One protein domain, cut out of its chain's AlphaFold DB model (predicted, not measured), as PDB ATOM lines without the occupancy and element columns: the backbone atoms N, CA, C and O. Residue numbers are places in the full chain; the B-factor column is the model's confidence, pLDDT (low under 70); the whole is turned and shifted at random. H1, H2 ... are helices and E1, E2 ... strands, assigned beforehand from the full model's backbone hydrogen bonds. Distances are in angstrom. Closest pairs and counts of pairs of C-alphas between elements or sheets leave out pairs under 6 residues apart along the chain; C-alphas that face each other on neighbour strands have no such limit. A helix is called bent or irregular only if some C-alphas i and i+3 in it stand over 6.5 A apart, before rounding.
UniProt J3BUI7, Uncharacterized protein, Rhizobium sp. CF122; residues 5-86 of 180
ATOM      1  N   GLU A   5     148.920 138.189 205.789       89.44
ATOM      2  CA  GLU A   5     148.666 137.239 204.709       89.44
ATOM      3  C   GLU A   5     148.520 135.808 205.240       89.44
ATOM      4  O   GLU A   5     147.538 135.136 204.926       89.44
ATOM      5  N   GLU A   6     149.420 135.367 206.122       91.19
ATOM      6  CA  GLU A   6     149.352 134.044 206.754       91.19
ATOM      7  C   GLU A   6     148.078 133.875 207.594       91.19
ATOM      8  O   GLU A   6     147.423 132.831 207.537       91.19
ATOM      9  N   LYS A   7     147.677 134.915 208.339       87.94
ATOM     10  CA  LYS A   7     146.426 134.915 209.119       87.94
ATOM     11  C   LYS A   7     145.201 134.781 208.218       87.94
ATOM     12  O   LYS A   7     144.338 133.942 208.480       87.94
ATOM     13  N   ASN A   8     145.148 135.563 207.139       91.38
ATOM     14  CA  ASN A   8     144.064 135.504 206.162       91.38
ATOM     15  C   ASN A   8     144.021 134.139 205.466       91.38
ATOM     16  O   ASN A   8     142.949 133.557 205.292       91.38
ATOM     17  N   ARG A   9     145.189 133.582 205.127       94.25
ATOM     18  CA  ARG A   9     145.298 132.252 204.526       94.25
ATOM     19  C   ARG A   9     144.789 131.165 205.469       94.25
ATOM     20  O   ARG A   9     144.010 130.321 205.030       94.25
ATOM     21  N   LEU A  10     145.169 131.199 206.747       94.81
ATOM     22  CA  LEU A  10     144.690 130.249 207.754       94.81
ATOM     23  C   LEU A  10     143.172 130.352 207.957       94.81
ATOM     24  O   LEU A  10     142.498 129.325 208.028       94.81
ATOM     25  N   ALA A  11     142.621 131.567 208.007       93.44
ATOM     26  CA  ALA A  11     141.175 131.777 208.081       93.44
ATOM     27  C   ALA A  11     140.456 131.179 206.859       93.44
ATOM     28  O   ALA A  11     139.465 130.466 207.005       93.44
ATOM     29  N   ALA A  12     141.004 131.381 205.658       94.81
ATOM     30  CA  ALA A  12     140.459 130.810 204.432       94.81
ATOM     31  C   ALA A  12     140.560 129.275 204.372       94.81
ATOM     32  O   ALA A  12     139.729 128.645 203.719       94.81
ATOM     33  N   VAL A  13     141.577 128.662 204.989       95.44
ATOM     34  CA  VAL A  13     141.674 127.196 205.128       95.44
ATOM     35  C   VAL A  13     140.576 126.676 206.050       95.44
ATOM     36  O   VAL A  13     139.839 125.788 205.640       95.44
ATOM     37  N   LYS A  14     140.418 127.267 207.241       94.88
ATOM     38  CA  LYS A  14     139.385 126.864 208.210       94.88
ATOM     39  C   LYS A  14     137.986 126.948 207.616       94.88
ATOM     40  O   LYS A  14     137.267 125.964 207.640       94.88
ATOM     41  N   ARG A  15     137.654 128.085 206.996       94.81
ATOM     42  CA  ARG A  15     136.346 128.285 206.365       94.81
ATOM     43  C   ARG A  15     136.052 127.219 205.307       94.81
ATOM     44  O   ARG A  15     135.008 126.590 205.351       94.81
ATOM     45  N   ARG A  16     136.988 126.985 204.378       93.12
ATOM     46  CA  ARG A  16     136.800 125.973 203.324       93.12
ATOM     47  C   ARG A  16     136.647 124.564 203.890       93.12
ATOM     48  O   ARG A  16     135.919 123.775 203.310       93.12
ATOM     49  N   HIS A  17     137.349 124.252 204.977       92.81
ATOM     50  CA  HIS A  17     137.257 122.956 205.649       92.81
ATOM     51  C   HIS A  17     135.925 122.775 206.389       92.81
ATOM     52  O   HIS A  17     135.338 121.709 206.314       92.81
ATOM     53  N   GLU A  18     135.416 123.822 207.041       89.81
ATOM     54  CA  GLU A  18     134.111 123.804 207.720       89.81
ATOM     55  C   GLU A  18     132.931 123.735 206.738       89.81
ATOM     56  O   GLU A  18     131.914 123.115 207.039       89.81
ATOM     57  N   GLU A  19     133.056 124.375 205.573       88.56
ATOM     58  CA  GLU A  19     132.021 124.401 204.530       88.56
ATOM     59  C   GLU A  19     132.022 123.144 203.642       88.56
ATOM     60  O   GLU A  19     131.013 122.848 202.997       88.56
ATOM     61  N   ALA A  20     133.141 122.419 203.564       87.31
ATOM     62  CA  ALA A  20     133.256 121.218 202.746       87.31
ATOM     63  C   ALA A  20     132.545 120.016 203.390       87.31
ATOM     64  O   ALA A  20     132.421 119.897 204.609       87.31
ATOM     65  N   SER A  21     132.090 119.082 202.553       83.38
ATOM     66  CA  SER A  21     131.580 117.798 203.029       83.38
ATOM     67  C   SER A  21     132.716 116.977 203.643       83.38
ATOM     68  O   SER A  21     133.800 116.889 203.075       83.38
ATOM     69  N   THR A  22     132.468 116.349 204.791       75.50
ATOM     70  CA  THR A  22     133.516 115.689 205.591       75.50
ATOM     71  C   THR A  22     133.603 114.173 205.396       75.50
ATOM     72  O   THR A  22     134.528 113.541 205.890       75.50
ATOM     73  N   SER A  23     132.639 113.572 204.694       82.06
ATOM     74  CA  SER A  23     132.460 112.118 204.573       82.06
ATOM     75  C   SER A  23     132.963 111.590 203.231       82.06
ATOM     76  O   SER A  23     132.189 111.050 202.441       82.06
ATOM     77  N   TRP A  24     134.247 111.799 202.943       89.81
ATOM     78  CA  TRP A  24     134.826 111.394 201.664       89.81
ATOM     79  C   TRP A  24     135.017 109.880 201.614       89.81
ATOM     80  O   TRP A  24     135.533 109.274 202.548       89.81
ATOM     81  N   GLN A  25     134.559 109.259 200.530       88.00
ATOM     82  CA  GLN A  25     134.594 107.810 200.341       88.00
ATOM     83  C   GLN A  25     134.986 107.473 198.905       88.00
ATOM     84  O   GLN A  25     134.509 108.110 197.965       88.00
ATOM     85  N   LEU A  26     135.809 106.438 198.722       88.12
ATOM     86  CA  LEU A  26     136.094 105.907 197.390       88.12
ATOM     87  C   LEU A  26     134.880 105.155 196.850       88.12
ATOM     88  O   LEU A  26     134.341 104.268 197.514       88.12
ATOM     89  N   GLY A  27     134.498 105.449 195.612       86.19
ATOM     90  CA  GLY A  27     133.566 104.613 194.869       86.19
ATOM     91  C   GLY A  27     134.147 103.221 194.611       86.19
ATOM     92  O   GLY A  27     135.362 103.043 194.513       86.19
ATOM     93  N   SER A  28     133.280 102.228 194.414       83.19
ATOM     94  CA  SER A  28     133.683 100.838 194.140       83.19
ATOM     95  C   SER A  28     134.563 100.680 192.894       83.19
ATOM     96  O   SER A  28     135.318  99.721 192.796       83.19
ATOM     97  N   GLY A  29     134.473 101.618 191.943       81.94
ATOM     98  CA  GLY A  29     135.324 101.665 190.754       81.94
ATOM     99  C   GLY A  29     136.712 102.274 190.980       81.94
ATOM    100  O   GLY A  29     137.521 102.263 190.064       81.94
ATOM    101  N   GLY A  30     137.003 102.833 192.160       81.69
ATOM    102  CA  GLY A  30     138.316 103.404 192.484       81.69
ATOM    103  C   GLY A  30     138.681 104.704 191.755       81.69
ATOM    104  O   GLY A  30     139.798 105.193 191.926       81.69
ATOM    105  N   LEU A  31     137.765 105.247 190.946       88.00
ATOM    106  CA  LEU A  31     137.973 106.422 190.088       88.00
ATOM    107  C   LEU A  31     137.118 107.629 190.490       88.00
ATOM    108  O   LEU A  31     137.130 108.656 189.821       88.00
ATOM    109  N   GLU A  32     136.350 107.521 191.565       92.06
ATOM    110  CA  GLU A  32     135.438 108.574 192.000       92.06
ATOM    111  C   GLU A  32     135.499 108.701 193.516       92.06
ATOM    112  O   GLU A  32     135.525 107.691 194.223       92.06
ATOM    113  N   LEU A  33     135.507 109.940 194.007       91.56
ATOM    114  CA  LEU A  33     135.276 110.228 195.420       91.56
ATOM    115  C   LEU A  33     133.855 110.733 195.593       91.56
ATOM    116  O   LEU A  33     133.403 111.628 194.875       91.56
ATOM    117  N   PHE A  34     133.178 110.165 196.576       92.50
ATOM    118  CA  PHE A  34     131.827 110.510 196.972       92.50
ATOM    119  C   PHE A  34     131.843 111.220 198.314       92.50
ATOM    120  O   PHE A  34     132.710 110.962 199.146       92.50
ATOM    121  N   ALA A  35     130.856 112.078 198.542       91.69
ATOM    122  CA  ALA A  35     130.614 112.657 199.851       91.69
ATOM    123  C   ALA A  35     129.124 112.880 200.108       91.69
ATOM    124  O   ALA A  35     128.338 113.102 199.183       91.69
ATOM    125  N   ILE A  36     128.728 112.863 201.381       87.50
ATOM    126  CA  ILE A  36     127.384 113.272 201.797       87.50
ATOM    127  C   ILE A  36     127.370 114.799 201.880       87.50
ATOM    128  O   ILE A  36     127.952 115.388 202.790       87.50
ATOM    129  N   LEU A  37     126.731 115.436 200.899       84.50
ATOM    130  CA  LEU A  37     126.646 116.898 200.809       84.50
ATOM    131  C   LEU A  37     125.607 117.480 201.770       84.50
ATOM    132  O   LEU A  37     125.801 118.562 202.315       84.50
ATOM    133  N   VAL A  38     124.507 116.755 201.975       84.19
ATOM    134  CA  VAL A  38     123.421 117.136 202.877       84.19
ATOM    135  C   VAL A  38     123.197 115.991 203.866       84.19
ATOM    136  O   VAL A  38     123.008 114.851 203.440       84.19
ATOM    137  N   PRO A  39     123.213 116.245 205.186       83.88
ATOM    138  CA  PRO A  39     122.956 115.200 206.170       83.88
ATOM    139  C   PRO A  39     121.644 114.455 205.884       83.88
ATOM    140  O   PRO A  39     120.594 115.071 205.718       83.88
ATOM    141  N   GLY A  40     121.712 113.123 205.825       84.44
ATOM    142  CA  GLY A  40     120.558 112.266 205.543       84.44
ATOM    143  C   GLY A  40     120.283 111.992 204.059       84.44
ATOM    144  O   GLY A  40     119.345 111.255 203.764       84.44
ATOM    145  N   THR A  41     121.083 112.522 203.126       87.12
ATOM    146  CA  THR A  41     120.993 112.161 201.701       87.12
ATOM    147  C   THR A  41     122.022 111.094 201.313       87.12
ATOM    148  O   THR A  41     123.057 110.971 201.972       87.12
ATOM    149  N   PRO A  42     121.793 110.342 200.219       89.00
ATOM    150  CA  PRO A  42     122.816 109.468 199.652       89.00
ATOM    151  C   PRO A  42     124.098 110.239 199.278       89.00
ATOM    152  O   PRO A  42     124.012 111.431 198.954       89.00
ATOM    153  N   PRO A  43     125.275 109.584 199.291       90.75
ATOM    154  CA  PRO A  43     126.516 110.185 198.814       90.75
ATOM    155  C   PRO A  43     126.426 110.588 197.337       90.75
ATOM    156  O   PRO A  43     125.867 109.857 196.519       90.75
ATOM    157  N   ALA A  44     127.016 111.731 196.990       91.12
ATOM    158  CA  ALA A  44     127.120 112.226 195.620       91.12
ATOM    159  C   ALA A  44     128.592 112.278 195.178       91.12
ATOM    160  O   ALA A  44     129.456 112.545 196.019       91.12
ATOM    161  N   PRO A  45     128.901 112.035 193.890       92.25
ATOM    162  CA  PRO A  45     130.267 112.132 193.387       92.25
ATOM    163  C   PRO A  45     130.725 113.595 193.398       92.25
ATOM    164  O   PRO A  45     130.026 114.478 192.901       92.25
ATOM    165  N   ILE A  46     131.905 113.848 193.963       91.38
ATOM    166  CA  ILE A  46     132.497 115.189 194.105       91.38
ATOM    167  C   ILE A  46     133.832 115.339 193.369       91.38
ATOM    168  O   ILE A  46     134.231 116.457 193.048       91.38
ATOM    169  N   VAL A  47     134.517 114.228 193.078       92.25
ATOM    170  CA  VAL A  47     135.788 114.204 192.343       92.25
ATOM    171  C   VAL A  47     135.798 113.014 191.396       92.25
ATOM    172  O   VAL A  47     135.426 111.909 191.789       92.25
ATOM    173  N   LYS A  48     136.289 113.235 190.172       93.44
ATOM    174  CA  LYS A  48     136.651 112.172 189.234       93.44
ATOM    175  C   LYS A  48     138.171 112.071 189.151       93.44
ATOM    176  O   LYS A  48     138.841 113.041 188.805       93.44
ATOM    177  N   LEU A  49     138.688 110.899 189.480       90.75
ATOM    178  CA  LEU A  49     140.091 110.531 189.375       90.75
ATOM    179  C   LEU A  49     140.321 109.894 188.002       90.75
ATOM    180  O   LEU A  49     139.498 109.120 187.514       90.75
ATOM    181  N   LEU A  50     141.433 110.244 187.370       91.12
ATOM    182  CA  LEU A  50     141.852 109.627 186.116       91.12
ATOM    183  C   LEU A  50     142.548 108.287 186.383       91.12
ATOM    184  O   LEU A  50     143.065 108.041 187.478       91.12
ATOM    185  N   ASP A  51     142.581 107.425 185.369       87.94
ATOM    186  CA  ASP A  51     143.193 106.096 185.465       87.94
ATOM    187  C   ASP A  51     144.690 106.151 185.806       87.94
ATOM    188  O   ASP A  51     145.195 105.276 186.506       87.94
ATOM    189  N   ASP A  52     145.381 107.205 185.365       90.88
ATOM    190  CA  ASP A  52     146.802 107.465 185.612       90.88
ATOM    191  C   ASP A  52     147.098 108.048 187.004       90.88
ATOM    192  O   ASP A  52     148.259 108.098 187.412       90.88
ATOM    193  N   CYS A  53     146.072 108.446 187.764       87.12
ATOM    194  CA  CYS A  53     146.238 108.895 189.142       87.12
ATOM    195  C   CYS A  53     146.725 107.717 189.989       87.12
ATOM    196  O   CYS A  53     145.994 106.746 190.184       87.12
ATOM    197  N   GLY A  54     147.964 107.781 190.475       87.25
ATOM    198  CA  GLY A  54     148.570 106.699 191.241       87.25
ATOM    199  C   GLY A  54     147.859 106.455 192.571       87.25
ATOM    200  O   GLY A  54     147.203 107.337 193.122       87.25
ATOM    201  N   TYR A  55     148.028 105.253 193.126       87.31
ATOM    202  CA  TYR A  55     147.442 104.886 194.420       87.31
ATOM    203  C   TYR A  55     147.774 105.898 195.530       87.31
ATOM    204  O   TYR A  55     146.880 106.291 196.268       87.31
ATOM    205  N   THR A  56     149.021 106.372 195.604       91.00
ATOM    206  CA  THR A  56     149.468 107.329 196.629       91.00
ATOM    207  C   THR A  56     148.708 108.655 196.576       91.00
ATOM    208  O   THR A  56     148.317 109.177 197.616       91.00
ATOM    209  N   ASP A  57     148.465 109.196 195.379       90.81
ATOM    210  CA  ASP A  57     147.730 110.456 195.223       90.81
ATOM    211  C   ASP A  57     146.250 110.278 195.575       90.81
ATOM    212  O   ASP A  57     145.650 111.145 196.213       90.81
ATOM    213  N   ARG A  58     145.666 109.128 195.211       88.69
ATOM    214  CA  ARG A  58     144.292 108.772 195.593       88.69
ATOM    215  C   ARG A  58     144.161 108.656 197.106       88.69
ATOM    216  O   ARG A  58     143.238 109.232 197.670       88.69
ATOM    217  N   ASP A  59     145.088 107.947 197.742       89.38
ATOM    218  CA  ASP A  59     145.116 107.741 199.189       89.38
ATOM    219  C   ASP A  59     145.265 109.070 199.940       89.38
ATOM    220  O   ASP A  59     144.492 109.353 200.853       89.38
ATOM    221  N   PHE A  60     146.160 109.949 199.486       91.38
ATOM    222  CA  PHE A  60     146.286 111.292 200.048       91.38
ATOM    223  C   PHE A  60     144.990 112.102 199.907       91.38
ATOM    224  O   PHE A  60     144.526 112.700 200.874       91.38
ATOM    225  N   LEU A  61     144.377 112.119 198.717       90.06
ATOM    226  CA  LEU A  61     143.128 112.852 198.484       90.06
ATOM    227  C   LEU A  61     141.978 112.325 199.344       90.06
ATOM    228  O   LEU A  61     141.194 113.127 199.845       90.06
ATOM    229  N   MET A  62     141.893 111.008 199.538       89.38
ATOM    230  CA  MET A  62     140.886 110.381 200.394       89.38
ATOM    231  C   MET A  62     140.963 110.871 201.837       89.38
ATOM    232  O   MET A  62     139.938 111.205 202.425       89.38
ATOM    233  N   HIS A  63     142.176 110.947 202.386       90.75
ATOM    234  CA  HIS A  63     142.396 111.324 203.781       90.75
ATOM    235  C   HIS A  63     142.550 112.834 203.979       90.75
ATOM    236  O   HIS A  63     142.474 113.313 205.108       90.75
ATOM    237  N   ALA A  64     142.693 113.616 202.904       91.31
ATOM    238  CA  ALA A  64     142.993 115.045 202.972       91.31
ATOM    239  C   ALA A  64     142.044 115.821 203.898       91.31
ATOM    240  O   ALA A  64     142.486 116.679 204.664       91.31
ATOM    241  N   HIS A  65     140.740 115.534 203.859       90.94
ATOM    242  CA  HIS A  65     139.777 116.231 204.708       90.94
ATOM    243  C   HIS A  65     139.973 115.912 206.202       90.94
ATOM    244  O   HIS A  65     139.900 116.809 207.052       90.94
ATOM    245  N   GLU A  66     140.229 114.646 206.527       91.31
ATOM    246  CA  GLU A  66     140.468 114.177 207.894       91.31
ATOM    247  C   GLU A  66     141.820 114.670 208.420       91.31
ATOM    248  O   GLU A  66     141.897 115.205 209.529       91.31
ATOM    249  N   ASP A  67     142.864 114.611 207.595       94.75
ATOM    250  CA  ASP A  67     144.204 115.087 207.930       94.75
ATOM    251  C   ASP A  67     144.224 116.598 208.175       94.75
ATOM    252  O   ASP A  67     144.810 117.068 209.155       94.75
ATOM    253  N   ILE A  68     143.529 117.390 207.349       94.56
ATOM    254  CA  ILE A  68     143.382 118.834 207.587       94.56
ATOM    255  C   ILE A  68     142.661 119.078 208.919       94.56
ATOM    256  O   ILE A  68     143.093 119.940 209.691       94.56
ATOM    257  N   ALA A  69     141.610 118.310 209.232       93.31
ATOM    258  CA  ALA A  69     140.909 118.418 210.511       93.31
ATOM    259  C   ALA A  69     141.854 118.125 211.688       93.31
ATOM    260  O   ALA A  69     141.916 118.890 212.659       93.31
ATOM    261  N   PHE A  70     142.631 117.046 211.579       95.75
ATOM    262  CA  PHE A  70     143.621 116.635 212.566       95.75
ATOM    263  C   PHE A  70     144.682 117.721 212.795       95.75
ATOM    264  O   PHE A  70     144.927 118.119 213.942       95.75
ATOM    265  N   LEU A  71     145.262 118.258 211.720       97.06
ATOM    266  CA  LEU A  71     146.285 119.305 211.776       97.06
ATOM    267  C   LEU A  71     145.739 120.608 212.376       97.06
ATOM    268  O   LEU A  71     146.393 121.212 213.231       97.06
ATOM    269  N   LEU A  72     144.528 121.030 211.994       96.06
ATOM    270  CA  LEU A  72     143.876 122.218 212.559       96.06
ATOM    271  C   LEU A  72     143.600 122.054 214.060       96.06
ATOM    272  O   LEU A  72     143.850 122.978 214.841       96.06
ATOM    273  N   ALA A  73     143.136 120.876 214.483       95.56
ATOM    274  CA  ALA A  73     142.917 120.572 215.892       95.56
ATOM    275  C   ALA A  73     144.237 120.555 216.681       95.56
ATOM    276  O   ALA A  73     144.306 121.086 217.793       95.56
ATOM    277  N   MET A  74     145.303 119.993 216.107       97.50
ATOM    278  CA  MET A  74     146.636 119.992 216.710       97.50
ATOM    279  C   MET A  74     147.188 121.413 216.869       97.50
ATOM    280  O   MET A  74     147.653 121.768 217.954       97.50
ATOM    281  N   LEU A  75     147.066 122.249 215.836       95.19
ATOM    282  CA  LEU A  75     147.472 123.654 215.880       95.19
ATOM    283  C   LEU A  75     146.709 124.428 216.963       95.19
ATOM    284  O   LEU A  75     147.307 125.212 217.701       95.19
ATOM    285  N   LYS A  76     145.397 124.188 217.092       93.75
ATOM    286  CA  LYS A  76     144.570 124.801 218.138       93.75
ATOM    287  C   LYS A  76     145.087 124.448 219.535       93.75
ATOM    288  O   LYS A  76     145.351 125.361 220.316       93.75
ATOM    289  N   ARG A  77     145.314 123.158 219.817       95.25
ATOM    290  CA  ARG A  77     145.853 122.693 221.109       95.25
ATOM    291  C   ARG A  77     147.236 123.274 221.403       95.25
ATOM    292  O   ARG A  77     147.497 123.696 222.526       95.25
ATOM    293  N   ALA A  78     148.111 123.341 220.400       93.38
ATOM    294  CA  ALA A  78     149.432 123.949 220.547       93.38
ATOM    295  C   ALA A  78     149.334 125.444 220.900       93.38
ATOM    296  O   ALA A  78     150.003 125.912 221.820       93.38
ATOM    297  N   ALA A  79     148.452 126.187 220.225       90.19
ATOM    298  CA  ALA A  79     148.225 127.604 220.496       90.19
ATOM    299  C   ALA A  79     147.585 127.859 221.872       90.19
ATOM    300  O   ALA A  79     147.875 128.871 222.508       90.19
ATOM    301  N   GLU A  80     146.700 126.976 222.333       90.31
ATOM    302  CA  GLU A  80     146.129 127.021 223.686       90.31
ATOM    303  C   GLU A  80     147.195 126.730 224.744       90.31
ATOM    304  O   GLU A  80     147.319 127.475 225.718       90.31
ATOM    305  N   LYS A  81     148.036 125.714 224.521       91.44
ATOM    306  CA  LYS A  81     149.142 125.397 225.426       91.44
ATOM    307  C   LYS A  81     150.134 126.552 225.515       91.44
ATOM    308  O   LYS A  81     150.518 126.924 226.620       91.44
ATOM    309  N   LEU A  82     150.498 127.159 224.389       89.50
ATOM    310  CA  LEU A  82     151.386 128.318 224.373       89.50
ATOM    311  C   LEU A  82     150.787 129.493 225.160       89.50
ATOM    312  O   LEU A  82     151.466 130.068 226.004       89.50
ATOM    313  N   ARG A  83     149.496 129.788 224.963       84.12
ATOM    314  CA  ARG A  83     148.775 130.816 225.731       84.12
ATOM    315  C   ARG A  83     148.682 130.516 227.227       84.12
ATOM    316  O   ARG A  83     148.611 131.448 228.007       84.12
ATOM    317  N   SER A  84     148.690 129.244 227.630       83.94
ATOM    318  CA  SER A  84     148.707 128.872 229.054       83.94
ATOM    319  C   SER A  84     150.075 129.050 229.723       83.94
ATOM    320  O   SER A  84     150.148 129.117 230.945       83.94
ATOM    321  N   VAL A  85     151.155 129.086 228.933       85.81
ATOM    322  CA  VAL A  85     152.538 129.227 229.421       85.81
ATOM    323  C   VAL A  85     153.001 130.683 229.360       85.81
ATOM    324  O   VAL A  85     153.771 131.119 230.211       85.81
ATOM    325  N   ILE A  86     152.536 131.439 228.366       77.00
ATOM    326  CA  ILE A  86     152.787 132.875 228.270       77.00
ATOM    327  C   ILE A  86     151.853 133.581 229.267       77.00
ATOM    328  O   ILE A  86     150.641 133.380 229.180       77.00
TER     329      ILE A  86
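What this domain is: This is residues 5 to 86 of the 180 residues of an uncharacterized protein of Rhizobium sp. CF122 (UniProt J3BUI7). H1 and H2b, the long arm of bent helix H2, meet near one end as a V, with hairpin E1 and E2 and short arm H2a beyond its point. Residues 73 to 86 stick out. The printed part has 82 residues, mostly helix, in the order H1, E1, E2, H2; it is loose, radius of gyration of the C-alphas 16.0 A, spanning 52 by 31 by 22 A.

How they stand to each other: H1, residues 5 to 19, touches H2b, residues 65 to 85, with residues 14 to 17 alone, at a steep tilt of 51 degrees; their closest C-alphas, of His 17 and His 65, are 7.2 A apart. E1, residues 32 to 35, and E2, residues 44 to 48, are an antiparallel hairpin; N 33 and O 47 are within hydrogen-bond range, 3.0 A. H2, residues 55 to 85, is one helix by its hydrogen bonds but bent: C-alphas 62 and 65 are 7.4 A apart. Its arms and H1 have every O i to N i+4 pair within range.

Where its parts are: H1 runs 21.0 A from C-alpha 5 at (148.666, 137.239, 204.709), H2b 30.7 A to C-alpha 85 at (152.538, 129.227, 229.421).

The domain as a whole: The printed part has no cut; H1 to E1 is a long link; no printed residue is under 70 in pLDDT.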